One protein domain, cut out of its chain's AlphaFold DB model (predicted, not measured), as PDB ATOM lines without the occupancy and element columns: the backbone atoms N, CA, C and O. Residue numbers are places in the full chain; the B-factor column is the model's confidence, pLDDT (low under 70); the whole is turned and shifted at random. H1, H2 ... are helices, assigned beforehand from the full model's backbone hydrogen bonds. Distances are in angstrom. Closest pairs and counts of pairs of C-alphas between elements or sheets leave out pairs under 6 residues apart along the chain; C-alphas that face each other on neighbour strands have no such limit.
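AT A GLANCE: This is residues 17 to 102 of the 849 residues of an uncharacterized protein of Legionella erythra (UniProt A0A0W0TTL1). One long helix, H4, runs past a cluster of three short, mostly crossed helices; H1 and H3 pack on its residues 81 to 86, H2 lies beyond them, and residues 94 to 102 stick out as an arm. The printed part has 86 residues with four named helices, H1 to H4, and no named strand: all helix, compact, radius of gyration of the C-alphas 13.1 A, spans 41 by 31 by 22 A.

HOW THE PARTS SIT: Start at H4, residues 79 to 101. Its residues 82 to 86 alone touch H1, residues 17 to 26, about perpendicular at 86 degrees; the closest C-alphas, Ser 26 and Lys 82, are 4.6 A apart. Its residues 81 to 85 alone touch H3, residues 56 to 66, in a helical hairpin, at a shallow tilt of 30 degrees, opposite ways; closest C-alphas Ile 62 and Val 85, 6.3 A. H1 touches H2, residues 44 to 54; closest C-alphas Ala 20 and Ala 49, 5.2 A. H2 and H4 are apart. In H1, H2, H3 and H4 every O i to N i+4 pair is within hydrogen-bond range.

IN THESE COORDINATES: Find C-alpha 79 at (3.579, 33.065, 76.824); H4 runs 33.4 A to C-alpha 101 at (-1.724, 51.408, 104.274). H1 measures 14.1 A, H2 15.3 A, H3 15.1 A.

THE WHOLE: The farthest C-alphas, Thr 72 and Leu 102, are 43.2 A apart. The printed part has no cut; links H1 to H2 and H3 to H4 are long. Residues 72 to 74 have pLDDT under 70.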
ATOM      1  N   MET A  17      19.963  36.935  85.299       90.19
ATOM      2  CA  MET A  17      19.765  37.715  84.076       90.19
ATOM      3  C   MET A  17      18.625  37.154  83.223       90.19
ATOM      4  O   MET A  17      17.780  37.919  82.762       90.19
ATOM      5  N   GLN A  18      18.527  35.830  83.073       90.94
ATOM      6  CA  GLN A  18      17.398  35.201  82.375       90.94
ATOM      7  C   GLN A  18      16.070  35.483  83.087       90.94
ATOM      8  O   GLN A  18      15.072  35.799  82.442       90.94
ATOM      9  N   ILE A  19      16.055  35.450  84.423       91.81
ATOM     10  CA  ILE A  19      14.866  35.795  85.214       91.81
ATOM     11  C   ILE A  19      14.511  37.276  85.036       91.81
ATOM     12  O   ILE A  19      13.334  37.602  84.888       91.81
ATOM     13  N   ALA A  20      15.494  38.180  85.008       91.94
ATOM     14  CA  ALA A  20      15.248  39.599  84.749       91.94
ATOM     15  C   ALA A  20      14.611  39.826  83.364       91.94
ATOM     16  O   ALA A  20      13.587  40.509  83.274       91.94
ATOM     17  N   LYS A  21      15.134  39.188  82.310       92.12
ATOM     18  CA  LYS A  21      14.554  39.232  80.955       92.12
ATOM     19  C   LYS A  21      13.142  38.640  80.898       92.12
ATOM     20  O   LYS A  21      12.246  39.221  80.280       92.12
ATOM     21  N   LEU A  22      12.902  37.518  81.578       92.00
ATOM     22  CA  LEU A  22      11.568  36.919  81.691       92.00
ATOM     23  C   LEU A  22      10.581  37.894  82.342       92.00
ATOM     24  O   LEU A  22       9.482  38.108  81.832       92.00
ATOM     25  N   VAL A  23      10.980  38.532  83.439       93.00
ATOM     26  CA  VAL A  23      10.142  39.516  84.128       93.00
ATOM     27  C   VAL A  23       9.871  40.727  83.231       93.00
ATOM     28  O   VAL A  23       8.715  41.114  83.085       93.00
ATOM     29  N   LEU A  24      10.886  41.299  82.579       91.56
ATOM     30  CA  LEU A  24      10.710  42.436  81.668       91.56
ATOM     31  C   LEU A  24       9.797  42.100  80.487       91.56
ATOM     32  O   LEU A  24       8.872  42.861  80.191       91.56
ATOM     33  N   SER A  25      10.003  40.947  79.849       90.88
ATOM     34  CA  SER A  25       9.162  40.497  78.733       90.88
ATOM     35  C   SER A  25       7.713  40.243  79.158       90.88
ATOM     36  O   SER A  25       6.800  40.571  78.407       90.88
ATOM     37  N   SER A  26       7.477  39.779  80.390       91.50
ATOM     38  CA  SER A  26       6.127  39.609  80.956       91.50
ATOM     39  C   SER A  26       5.359  40.932  81.113       91.50
ATOM     40  O   SER A  26       4.130  40.935  81.194       91.50
ATOM     41  N   TYR A  27       6.071  42.063  81.146       90.88
ATOM     42  CA  TYR A  27       5.514  43.414  81.263       90.88
ATOM     43  C   TYR A  27       5.737  44.280  80.012       90.88
ATOM     44  O   TYR A  27       5.539  45.494  80.073       90.88
ATOM     45  N   ASN A  28       6.151  43.701  78.878       85.81
ATOM     46  CA  ASN A  28       6.500  44.450  77.661       85.81
ATOM     47  C   ASN A  28       7.493  45.604  77.934       85.81
ATOM     48  O   ASN A  28       7.337  46.711  77.418       85.81
ATOM     49  N   GLY A  29       8.462  45.372  78.826       77.38
ATOM     50  CA  GLY A  29       9.468  46.354  79.247       77.38
ATOM     51  C   GLY A  29       8.974  47.439  80.213       77.38
ATOM     52  O   GLY A  29       9.772  48.256  80.653       77.38
ATOM     53  N   LYS A  30       7.686  47.475  80.586       80.75
ATOM     54  CA  LYS A  30       7.119  48.508  81.475       80.75
ATOM     55  C   LYS A  30       6.800  47.951  82.859       80.75
ATOM     56  O   LYS A  30       5.654  47.632  83.171       80.75
ATOM     57  N   LEU A  31       7.818  47.860  83.710       82.56
ATOM     58  CA  LEU A  31       7.653  47.355  85.071       82.56
ATOM     59  C   LEU A  31       6.853  48.322  85.963       82.56
ATOM     60  O   LEU A  31       7.245  49.477  86.133       82.56
ATOM     61  N   PRO A  32       5.795  47.857  86.651       81.19
ATOM     62  CA  PRO A  32       5.007  48.669  87.589       81.19
ATOM     63  C   PRO A  32       5.706  48.885  88.948       81.19
ATOM     64  O   PRO A  32       5.068  49.183  89.963       81.19
ATOM     65  N   LEU A  33       7.029  48.706  89.017       78.62
ATOM     66  CA  LEU A  33       7.804  48.789  90.248       78.62
ATOM     67  C   LEU A  33       9.113  49.547  90.043       78.62
ATOM     68  O   LEU A  33       9.898  49.259  89.153       78.62
ATOM     69  N   LYS A  34       9.360  50.522  90.925       79.44
ATOM     70  CA  LYS A  34      10.594  51.309  90.914       79.44
ATOM     71  C   LYS A  34      11.756  50.472  91.450       79.44
ATOM     72  O   LYS A  34      11.759  50.107  92.634       79.44
ATOM     73  N   ILE A  35      12.735  50.213  90.590       82.06
ATOM     74  CA  ILE A  35      13.989  49.545  90.937       82.06
ATOM     75  C   ILE A  35      14.958  50.596  91.508       82.06
ATOM     76  O   ILE A  35      15.005  51.722  91.007       82.06
ATOM     77  N   PRO A  36      15.683  50.303  92.603       76.00
ATOM     78  CA  PRO A  36      16.728  51.191  93.096       76.00
ATOM     79  C   PRO A  36      17.792  51.448  92.028       76.00
ATOM     80  O   PRO A  36      18.319  50.503  91.452       76.00
ATOM     81  N   TYR A  37      18.122  52.717  91.806       75.94
ATOM     82  CA  TYR A  37      19.215  53.097  90.919       75.94
ATOM     83  C   TYR A  37      20.563  52.916  91.625       75.94
ATOM     84  O   TYR A  37      20.720  53.320  92.779       75.94
ATOM     85  N   SER A  38      21.533  52.348  90.913       80.56
ATOM     86  CA  SER A  38      22.939  52.305  91.298       80.56
ATOM     87  C   SER A  38      23.759  52.735  90.091       80.56
ATOM     88  O   SER A  38      23.572  52.200  89.003       80.56
ATOM     89  N   LYS A  39      24.696  53.670  90.280       79.56
ATOM     90  CA  LYS A  39      25.588  54.137  89.199       79.56
ATOM     91  C   LYS A  39      26.500  53.023  88.661       79.56
ATOM     92  O   LYS A  39      27.119  53.194  87.621       79.56
ATOM     93  N   ASN A  40      26.591  51.906  89.384       79.00
ATOM     94  CA  ASN A  40      27.452  50.766  89.075       79.00
ATOM     95  C   ASN A  40      26.728  49.656  88.293       79.00
ATOM     96  O   ASN A  40      27.349  48.650  87.951       79.00
ATOM     97  N   LEU A  41      25.429  49.827  88.026       84.75
ATOM     98  CA  LEU A  41      24.612  48.926  87.218       84.75
ATOM     99  C   LEU A  41      24.236  49.661  85.926       84.75
ATOM    100  O   LEU A  41      23.640  50.735  85.979       84.75
ATOM    101  N   ALA A  42      24.655  49.120  84.779       79.25
ATOM    102  CA  ALA A  42      24.629  49.835  83.502       79.25
ATOM    103  C   ALA A  42      23.250  49.804  82.828       79.25
ATOM    104  O   ALA A  42      22.882  50.758  82.145       79.25
ATOM    105  N   THR A  43      22.487  48.726  83.027       84.94
ATOM    106  CA  THR A  43      21.194  48.509  82.368       84.94
ATOM    107  C   THR A  43      20.040  48.338  83.365       84.94
ATOM    108  O   THR A  43      20.230  48.089  84.563       84.94
ATOM    109  N   GLU A  44      18.803  48.476  82.874       84.44
ATOM    110  CA  GLU A  44      17.600  48.155  83.653       84.44
ATOM    111  C   GLU A  44      17.522  46.651  83.969       84.44
ATOM    112  O   GLU A  44      17.124  46.281  85.075       84.44
ATOM    113  N   GLU A  45      17.985  45.797  83.049       88.62
ATOM    114  CA  GLU A  45      18.096  44.347  83.250       88.62
ATOM    115  C   GLU A  45      19.042  44.014  84.407       88.62
ATOM    116  O   GLU A  45      18.658  43.276  85.318       88.62
ATOM    117  N   ASP A  46      20.232  44.629  84.430       88.31
ATOM    118  CA  ASP A  46      21.185  44.489  85.534       88.31
ATOM    119  C   ASP A  46      20.525  44.926  86.844       88.31
ATOM    120  O   ASP A  46      20.477  44.189  87.827       88.31
ATOM    121  N   SER A  47      19.938  46.121  86.856       88.69
ATOM    122  CA  SER A  47      19.285  46.666  88.049       88.69
ATOM    123  C   SER A  47      18.209  45.719  88.596       88.69
ATOM    124  O   SER A  47      18.112  45.510  89.813       88.69
ATOM    125  N   LEU A  48      17.429  45.097  87.708       90.88
ATOM    126  CA  LEU A  48      16.412  44.118  88.069       90.88
ATOM    127  C   LEU A  48      17.013  42.810  88.595       90.88
ATOM    128  O   LEU A  48      16.546  42.317  89.623       90.88
ATOM    129  N   ALA A  49      18.052  42.270  87.955       91.44
ATOM    130  CA  ALA A  49      18.716  41.039  88.383       91.44
ATOM    131  C   ALA A  49      19.294  41.168  89.804       91.44
ATOM    132  O   ALA A  49      19.074  40.309  90.669       91.44
ATOM    133  N   TYR A  50      19.966  42.286  90.094       91.62
ATOM    134  CA  TYR A  50      20.492  42.584  91.429       91.62
ATOM    135  C   TYR A  50      19.361  42.764  92.456       91.62
ATOM    136  O   TYR A  50      19.435  42.257  93.581       91.62
ATOM    137  N   TRP A  51      18.266  43.426  92.074       90.38
ATOM    138  CA  TRP A  51      17.102  43.583  92.945       90.38
ATOM    139  C   TRP A  51      16.396  42.254  93.248       90.38
ATOM    140  O   TRP A  51      15.996  42.027  94.395       90.38
ATOM    141  N   LEU A  52      16.269  41.366  92.259       90.94
ATOM    142  CA  LEU A  52      15.691  40.029  92.412       90.94
ATOM    143  C   LEU A  52      16.537  39.144  93.329       90.94
ATOM    144  O   LEU A  52      15.962  38.436  94.150       90.94
ATOM    145  N   ASN A  53      17.869  39.254  93.302       90.50
ATOM    146  CA  ASN A  53      18.722  38.583  94.291       90.50
ATOM    147  C   ASN A  53      18.481  39.126  95.700       90.50
ATOM    148  O   ASN A  53      18.235  38.368  96.633       90.50
ATOM    149  N   TYR A  54      18.416  40.450  95.871       90.06
ATOM    150  CA  TYR A  54      18.040  41.033  97.166       90.06
ATOM    151  C   TYR A  54      16.621  40.625  97.622       90.06
ATOM    152  O   TYR A  54      16.292  40.653  98.816       90.06
ATOM    153  N   LYS A  55      15.751  40.256  96.676       90.44
ATOM    154  CA  LYS A  55      14.421  39.671  96.885       90.44
ATOM    155  C   LYS A  55      14.397  38.191  96.512       90.44
ATOM    156  O   LYS A  55      13.444  37.768  95.870       90.44
ATOM    157  N   SER A  56      15.384  37.422  96.967       89.75
ATOM    158  CA  SER A  56      15.601  36.008  96.621       89.75
ATOM    159  C   SER A  56      14.345  35.124  96.634       89.75
ATOM    160  O   SER A  56      14.243  34.210  95.827       89.75
ATOM    161  N   PHE A  57      13.348  35.398  97.481       91.56
ATOM    162  CA  PHE A  57      12.073  34.668  97.446       91.56
ATOM    163  C   PHE A  57      11.283  34.858  96.128       91.56
ATOM    164  O   PHE A  57      10.618  33.929  95.687       91.56
ATOM    165  N   LEU A  58      11.337  36.040  95.494       92.25
ATOM    166  CA  LEU A  58      10.725  36.289  94.181       92.25
ATOM    167  C   LEU A  58      11.448  35.488  93.107       92.25
ATOM    168  O   LEU A  58      10.784  34.837  92.309       92.25
ATOM    169  N   LYS A  59      12.788  35.512  93.130       91.44
ATOM    170  CA  LYS A  59      13.638  34.700  92.249       91.44
ATOM    171  C   LYS A  59      13.240  33.225  92.357       91.44
ATOM    172  O   LYS A  59      12.798  32.649  91.372       91.44
ATOM    173  N   TYR A  60      13.232  32.690  93.578       90.25
ATOM    174  CA  TYR A  60      12.811  31.319  93.877       90.25
ATOM    175  C   TYR A  60      11.412  30.988  93.338       90.25
ATOM    176  O   TYR A  60      11.209  29.962  92.694       90.25
ATOM    177  N   LYS A  61      10.419  31.856  93.571       91.38
ATOM    178  CA  LYS A  61       9.052  31.625  93.084       91.38
ATOM    179  C   LYS A  61       8.975  31.619  91.560       91.38
ATOM    180  O   LYS A  61       8.285  30.770  91.007       91.38
ATOM    181  N   ILE A  62       9.689  32.520  90.890       92.62
ATOM    182  CA  ILE A  62       9.738  32.567  89.426       92.62
ATOM    183  C   ILE A  62      10.435  31.320  88.868       92.62
ATOM    184  O   ILE A  62       9.939  30.737  87.908       92.62
ATOM    185  N   GLU A  63      11.513  30.851  89.498       89.38
ATOM    186  CA  GLU A  63      12.177  29.590  89.136       89.38
ATOM    187  C   GLU A  63      11.226  28.392  89.266       89.38
ATOM    188  O   GLU A  63      11.146  27.572  88.353       89.38
ATOM    189  N   GLN A  64      10.434  28.318  90.344       89.00
ATOM    190  CA  GLN A  64       9.426  27.261  90.516       89.00
ATOM    191  C   GLN A  64       8.347  27.290  89.426       89.00
ATOM    192  O   GLN A  64       7.910  26.231  88.976       89.00
ATOM    193  N   LEU A  65       7.912  28.478  88.991       91.38
ATOM    194  CA  LEU A  65       6.995  28.604  87.854       91.38
ATOM    195  C   LEU A  65       7.676  28.137  86.565       91.38
ATOM    196  O   LEU A  65       7.115  27.315  85.845       91.38
ATOM    197  N   ALA A  66       8.908  28.585  86.313       89.25
ATOM    198  CA  ALA A  66       9.670  28.237  85.118       89.25
ATOM    199  C   ALA A  66       9.932  26.728  84.995       89.25
ATOM    200  O   ALA A  66       9.821  26.186  83.899       89.25
ATOM    201  N   CYS A  67      10.182  26.024  86.106       85.38
ATOM    202  CA  CYS A  67      10.377  24.569  86.124       85.38
ATOM    203  C   CYS A  67       9.174  23.762  85.599       85.38
ATOM    204  O   CYS A  67       9.334  22.581  85.293       85.38
ATOM    205  N   LYS A  68       7.977  24.356  85.495       88.12
ATOM    206  CA  LYS A  68       6.786  23.699  84.927       88.12
ATOM    207  C   LYS A  68       6.758  23.714  83.399       88.12
ATOM    208  O   LYS A  68       5.925  23.040  82.799       88.12
ATOM    209  N   TYR A  69       7.634  24.493  82.770       87.38
ATOM    210  CA  TYR A  69       7.634  24.733  81.335       87.38
ATOM    211  C   TYR A  69       8.924  24.225  80.696       87.38
ATOM    212  O   TYR A  69      10.004  24.267  81.281       87.38
ATOM    213  N   LYS A  70       8.820  23.776  79.444       80.06
ATOM    214  CA  LYS A  70       9.979  23.399  78.632       80.06
ATOM    215  C   LYS A  70      10.545  24.661  77.975       80.06
ATOM    216  O   LYS A  70       9.834  25.319  77.221       80.06
ATOM    217  N   MET A  71      11.793  25.011  78.279       79.94
ATOM    218  CA  MET A  71      12.454  26.183  77.691       79.94
ATOM    219  C   MET A  71      12.956  25.855  76.277       79.94
ATOM    220  O   MET A  71      13.561  24.804  76.071       79.94
ATOM    221  N   THR A  72      12.704  26.739  75.308       65.94
ATOM    222  CA  THR A  72      13.094  26.563  73.891       65.94
ATOM    223  C   THR A  72      14.326  27.384  73.482       65.94
ATOM    224  O   THR A  72      14.692  27.390  72.312       65.94
ATOM    225  N   GLY A  73      14.965  28.081  74.427       66.88
ATOM    226  CA  GLY A  73      16.173  28.894  74.239       66.88
ATOM    227  C   GLY A  73      16.429  29.795  75.454       66.88
ATOM    228  O   GLY A  73      15.590  29.848  76.352       66.88
ATOM    229  N   GLU A  74      17.561  30.504  75.487       67.31
ATOM    230  CA  GLU A  74      17.935  31.359  76.634       67.31
ATOM    231  C   GLU A  74      17.055  32.610  76.789       67.31
ATOM    232  O   GLU A  74      16.843  33.061  77.911       67.31
ATOM    233  N   ASP A  75      16.498  33.116  75.682       70.25
ATOM    234  CA  ASP A  75      15.712  34.360  75.642       70.25
ATOM    235  C   ASP A  75      14.272  34.160  75.119       70.25
ATOM    236  O   ASP A  75      13.512  35.120  74.980       70.25
ATOM    237  N   ASN A  76      13.865  32.917  74.831       81.06
ATOM    238  CA  ASN A  76      12.543  32.613  74.277       81.06
ATOM    239  C   ASN A  76      11.639  31.935  75.318       81.06
ATOM    240  O   ASN A  76      11.637  30.708  75.458       81.06
ATOM    241  N   PHE A  77      10.881  32.751  76.058       87.88
ATOM    242  CA  PHE A  77      10.003  32.297  77.139       87.88
ATOM    243  C   PHE A  77       8.570  32.012  76.655       87.88
ATOM    244  O   PHE A  77       7.991  32.863  75.974       87.88
ATOM    245  N   PRO A  78       7.948  30.887  77.060       90.06
ATOM    246  CA  PRO A  78       6.550  30.595  76.736       90.06
ATOM    247  C   PRO A  78       5.583  31.677  77.242       90.06
ATOM    248  O   PRO A  78       5.682  32.108  78.390       90.06
ATOM    249  N   GLU A  79       4.585  32.055  76.436       90.12
ATOM    250  CA  GLU A  79       3.579  33.065  76.824       90.12
ATOM    251  C   GLU A  79       2.802  32.683  78.092       90.12
ATOM    252  O   GLU A  79       2.524  33.534  78.936       90.12
ATOM    253  N   GLY A  80       2.523  31.388  78.288       91.94
ATOM    254  CA  GLY A  80       1.911  30.894  79.525       91.94
ATOM    255  C   GLY A  80       2.761  31.189  80.768       91.94
ATOM    256  O   GLY A  80       2.227  31.648  81.775       91.94
ATOM    257  N   LEU A  81       4.086  31.016  80.675       92.50
ATOM    258  CA  LEU A  81       5.010  31.344  81.765       92.50
ATOM    259  C   LEU A  81       5.044  32.855  82.022       92.50
ATOM    260  O   LEU A  81       4.976  33.274  83.177       92.50
ATOM    261  N   LYS A  82       5.105  33.676  80.964       92.81
ATOM    262  CA  LYS A  82       5.059  35.143  81.092       92.81
ATOM    263  C   LYS A  82       3.790  35.599  81.814       92.81
ATOM    264  O   LYS A  82       3.853  36.430  82.719       92.81
ATOM    265  N   PHE A  83       2.643  35.017  81.462       94.19
ATOM    266  CA  PHE A  83       1.369  35.302  82.120       94.19
ATOM    267  C   PHE A  83       1.376  34.907  83.606       94.19
ATOM    268  O   PHE A  83       0.981  35.716  84.446       94.19
ATOM    269  N   GLU A  84       1.859  33.708  83.956       95.00
ATOM    270  CA  GLU A  84       1.953  33.270  85.359       95.00
ATOM    271  C   GLU A  84       2.899  34.157  86.184       95.00
ATOM    272  O   GLU A  84       2.557  34.553  87.301       95.00
ATOM    273  N   VAL A  85       4.063  34.519  85.630       93.81
ATOM    274  CA  VAL A  85       5.032  35.416  86.281       93.81
ATOM    275  C   VAL A  85       4.440  36.803  86.490       93.81
ATOM    276  O   VAL A  85       4.551  37.357  87.588       93.81
ATOM    277  N   LYS A  86       3.779  37.358  85.467       94.81
ATOM    278  CA  LYS A  86       3.088  38.644  85.570       94.81
ATOM    279  C   LYS A  86       2.042  38.608  86.680       94.81
ATOM    280  O   LYS A  86       2.114  39.433  87.584       94.81
ATOM    281  N   LYS A  87       1.145  37.616  86.654       95.12
ATOM    282  CA  LYS A  87       0.080  37.439  87.650       95.12
ATOM    283  C   LYS A  87       0.639  37.365  89.073       95.12
ATOM    284  O   LYS A  87       0.184  38.096  89.948       95.12
ATOM    285  N   PHE A  88       1.660  36.537  89.295       93.69
ATOM    286  CA  PHE A  88       2.325  36.422  90.595       93.69
ATOM    287  C   PHE A  88       2.902  37.764  91.080       93.69
ATOM    288  O   PHE A  88       2.772  38.126  92.253       93.69
ATOM    289  N   LEU A  89       3.553  38.512  90.187       93.44
ATOM    290  CA  LEU A  89       4.133  39.809  90.523       93.44
ATOM    291  C   LEU A  89       3.061  40.878  90.776       93.44
ATOM    292  O   LEU A  89       3.225  41.645  91.727       93.44
ATOM    293  N   ASP A  90       1.973  40.900  90.003       93.62
ATOM    294  CA  ASP A  90       0.825  41.795  90.205       93.62
ATOM    295  C   ASP A  90       0.197  41.563  91.594       93.62
ATOM    296  O   ASP A  90       0.067  42.508  92.379       93.62
ATOM    297  N   GLU A  91      -0.058  40.303  91.967       92.19
ATOM    298  CA  GLU A  91      -0.546  39.922  93.303       92.19
ATOM    299  C   GLU A  91       0.427  40.365  94.414       92.19
ATOM    300  O   GLU A  91       0.034  40.929  95.443       92.19
ATOM    301  N   TYR A  92       1.734  40.172  94.213       90.69
ATOM    302  CA  TYR A  92       2.750  40.630  95.162       90.69
ATOM    303  C   TYR A  92       2.770  42.162  95.317       90.69
ATOM    304  O   TYR A  92       2.946  42.676  96.434       90.69
ATOM    305  N   ILE A  93       2.609  42.911  94.223       90.94
ATOM    306  CA  ILE A  93       2.555  44.378  94.238       90.94
ATOM    307  C   ILE A  93       1.317  44.850  94.996       90.94
ATOM    308  O   ILE A  93       1.450  45.712  95.873       90.94
ATOM    309  N   GLU A  94       0.153  44.262  94.725       91.12
ATOM    310  CA  GLU A  94      -1.102  44.571  95.412       91.12
ATOM    311  C   GLU A  94      -0.972  44.338  96.926       91.12
ATOM    312  O   GLU A  94      -1.209  45.244  97.735       91.12
ATOM    313  N   LEU A  95      -0.454  43.173  97.336       89.56
ATOM    314  CA  LEU A  95      -0.194  42.860  98.745       89.56
ATOM    315  C   LEU A  95       0.758  43.871  99.396       89.56
ATOM    316  O   LEU A  95       0.574  44.278 100.552       89.56
ATOM    317  N   LYS A  96       1.789  44.316  98.669       88.75
ATOM    318  CA  LYS A  96       2.732  45.335  99.148       88.75
ATOM    319  C   LYS A  96       2.054  46.697  99.314       88.75
ATOM    320  O   LYS A  96       2.386  47.397 100.275       88.75
ATOM    321  N   GLN A  97       1.136  47.074  98.426       90.25
ATOM    322  CA  GLN A  97       0.353  48.309  98.528       90.25
ATOM    323  C   GLN A  97      -0.614  48.256  99.716       90.25
ATOM    324  O   GLN A  97      -0.542  49.131 100.583       90.25
ATOM    325  N   LYS A  98      -1.391  47.176  99.860       91.06
ATOM    326  CA  LYS A  98      -2.264  46.942 101.025       91.06
ATOM    327  C   LYS A  98      -1.482  47.023 102.338       91.06
ATOM    328  O   LYS A  98      -1.852  47.725 103.276       91.06
ATOM    329  N   LYS A  99      -0.303  46.394 102.393       91.19
ATOM    330  CA  LYS A  99       0.585  46.446 103.565       91.19
ATOM    331  C   LYS A  99       1.119  47.848 103.880       91.19
ATOM    332  O   LYS A  99       1.461  48.107 105.040       91.19
ATOM    333  N   LYS A 100       1.272  48.741 102.894       89.94
ATOM    334  CA  LYS A 100       1.725  50.125 103.133       89.94
ATOM    335  C   LYS A 100       0.680  50.936 103.896       89.94
ATOM    336  O   LYS A 100       1.088  51.701 104.761       89.94
ATOM    337  N   GLN A 101      -0.605  50.707 103.631       91.81
ATOM    338  CA  GLN A 101      -1.724  51.408 104.274       91.81
ATOM    339  C   GLN A 101      -1.922  51.003 105.746       91.81
ATOM    340  O   GLN A 101      -2.456  51.771 106.535       91.81
ATOM    341  N   LEU A 102      -1.453  49.815 106.147       92.88
ATOM    342  CA  LEU A 102      -1.608  49.330 107.520       92.88
ATOM    343  C   LEU A 102      -0.619  49.997 108.502       92.88
ATOM    344  O   LEU A 102       0.601  49.982 108.241       92.88
TER     345      LEU A 102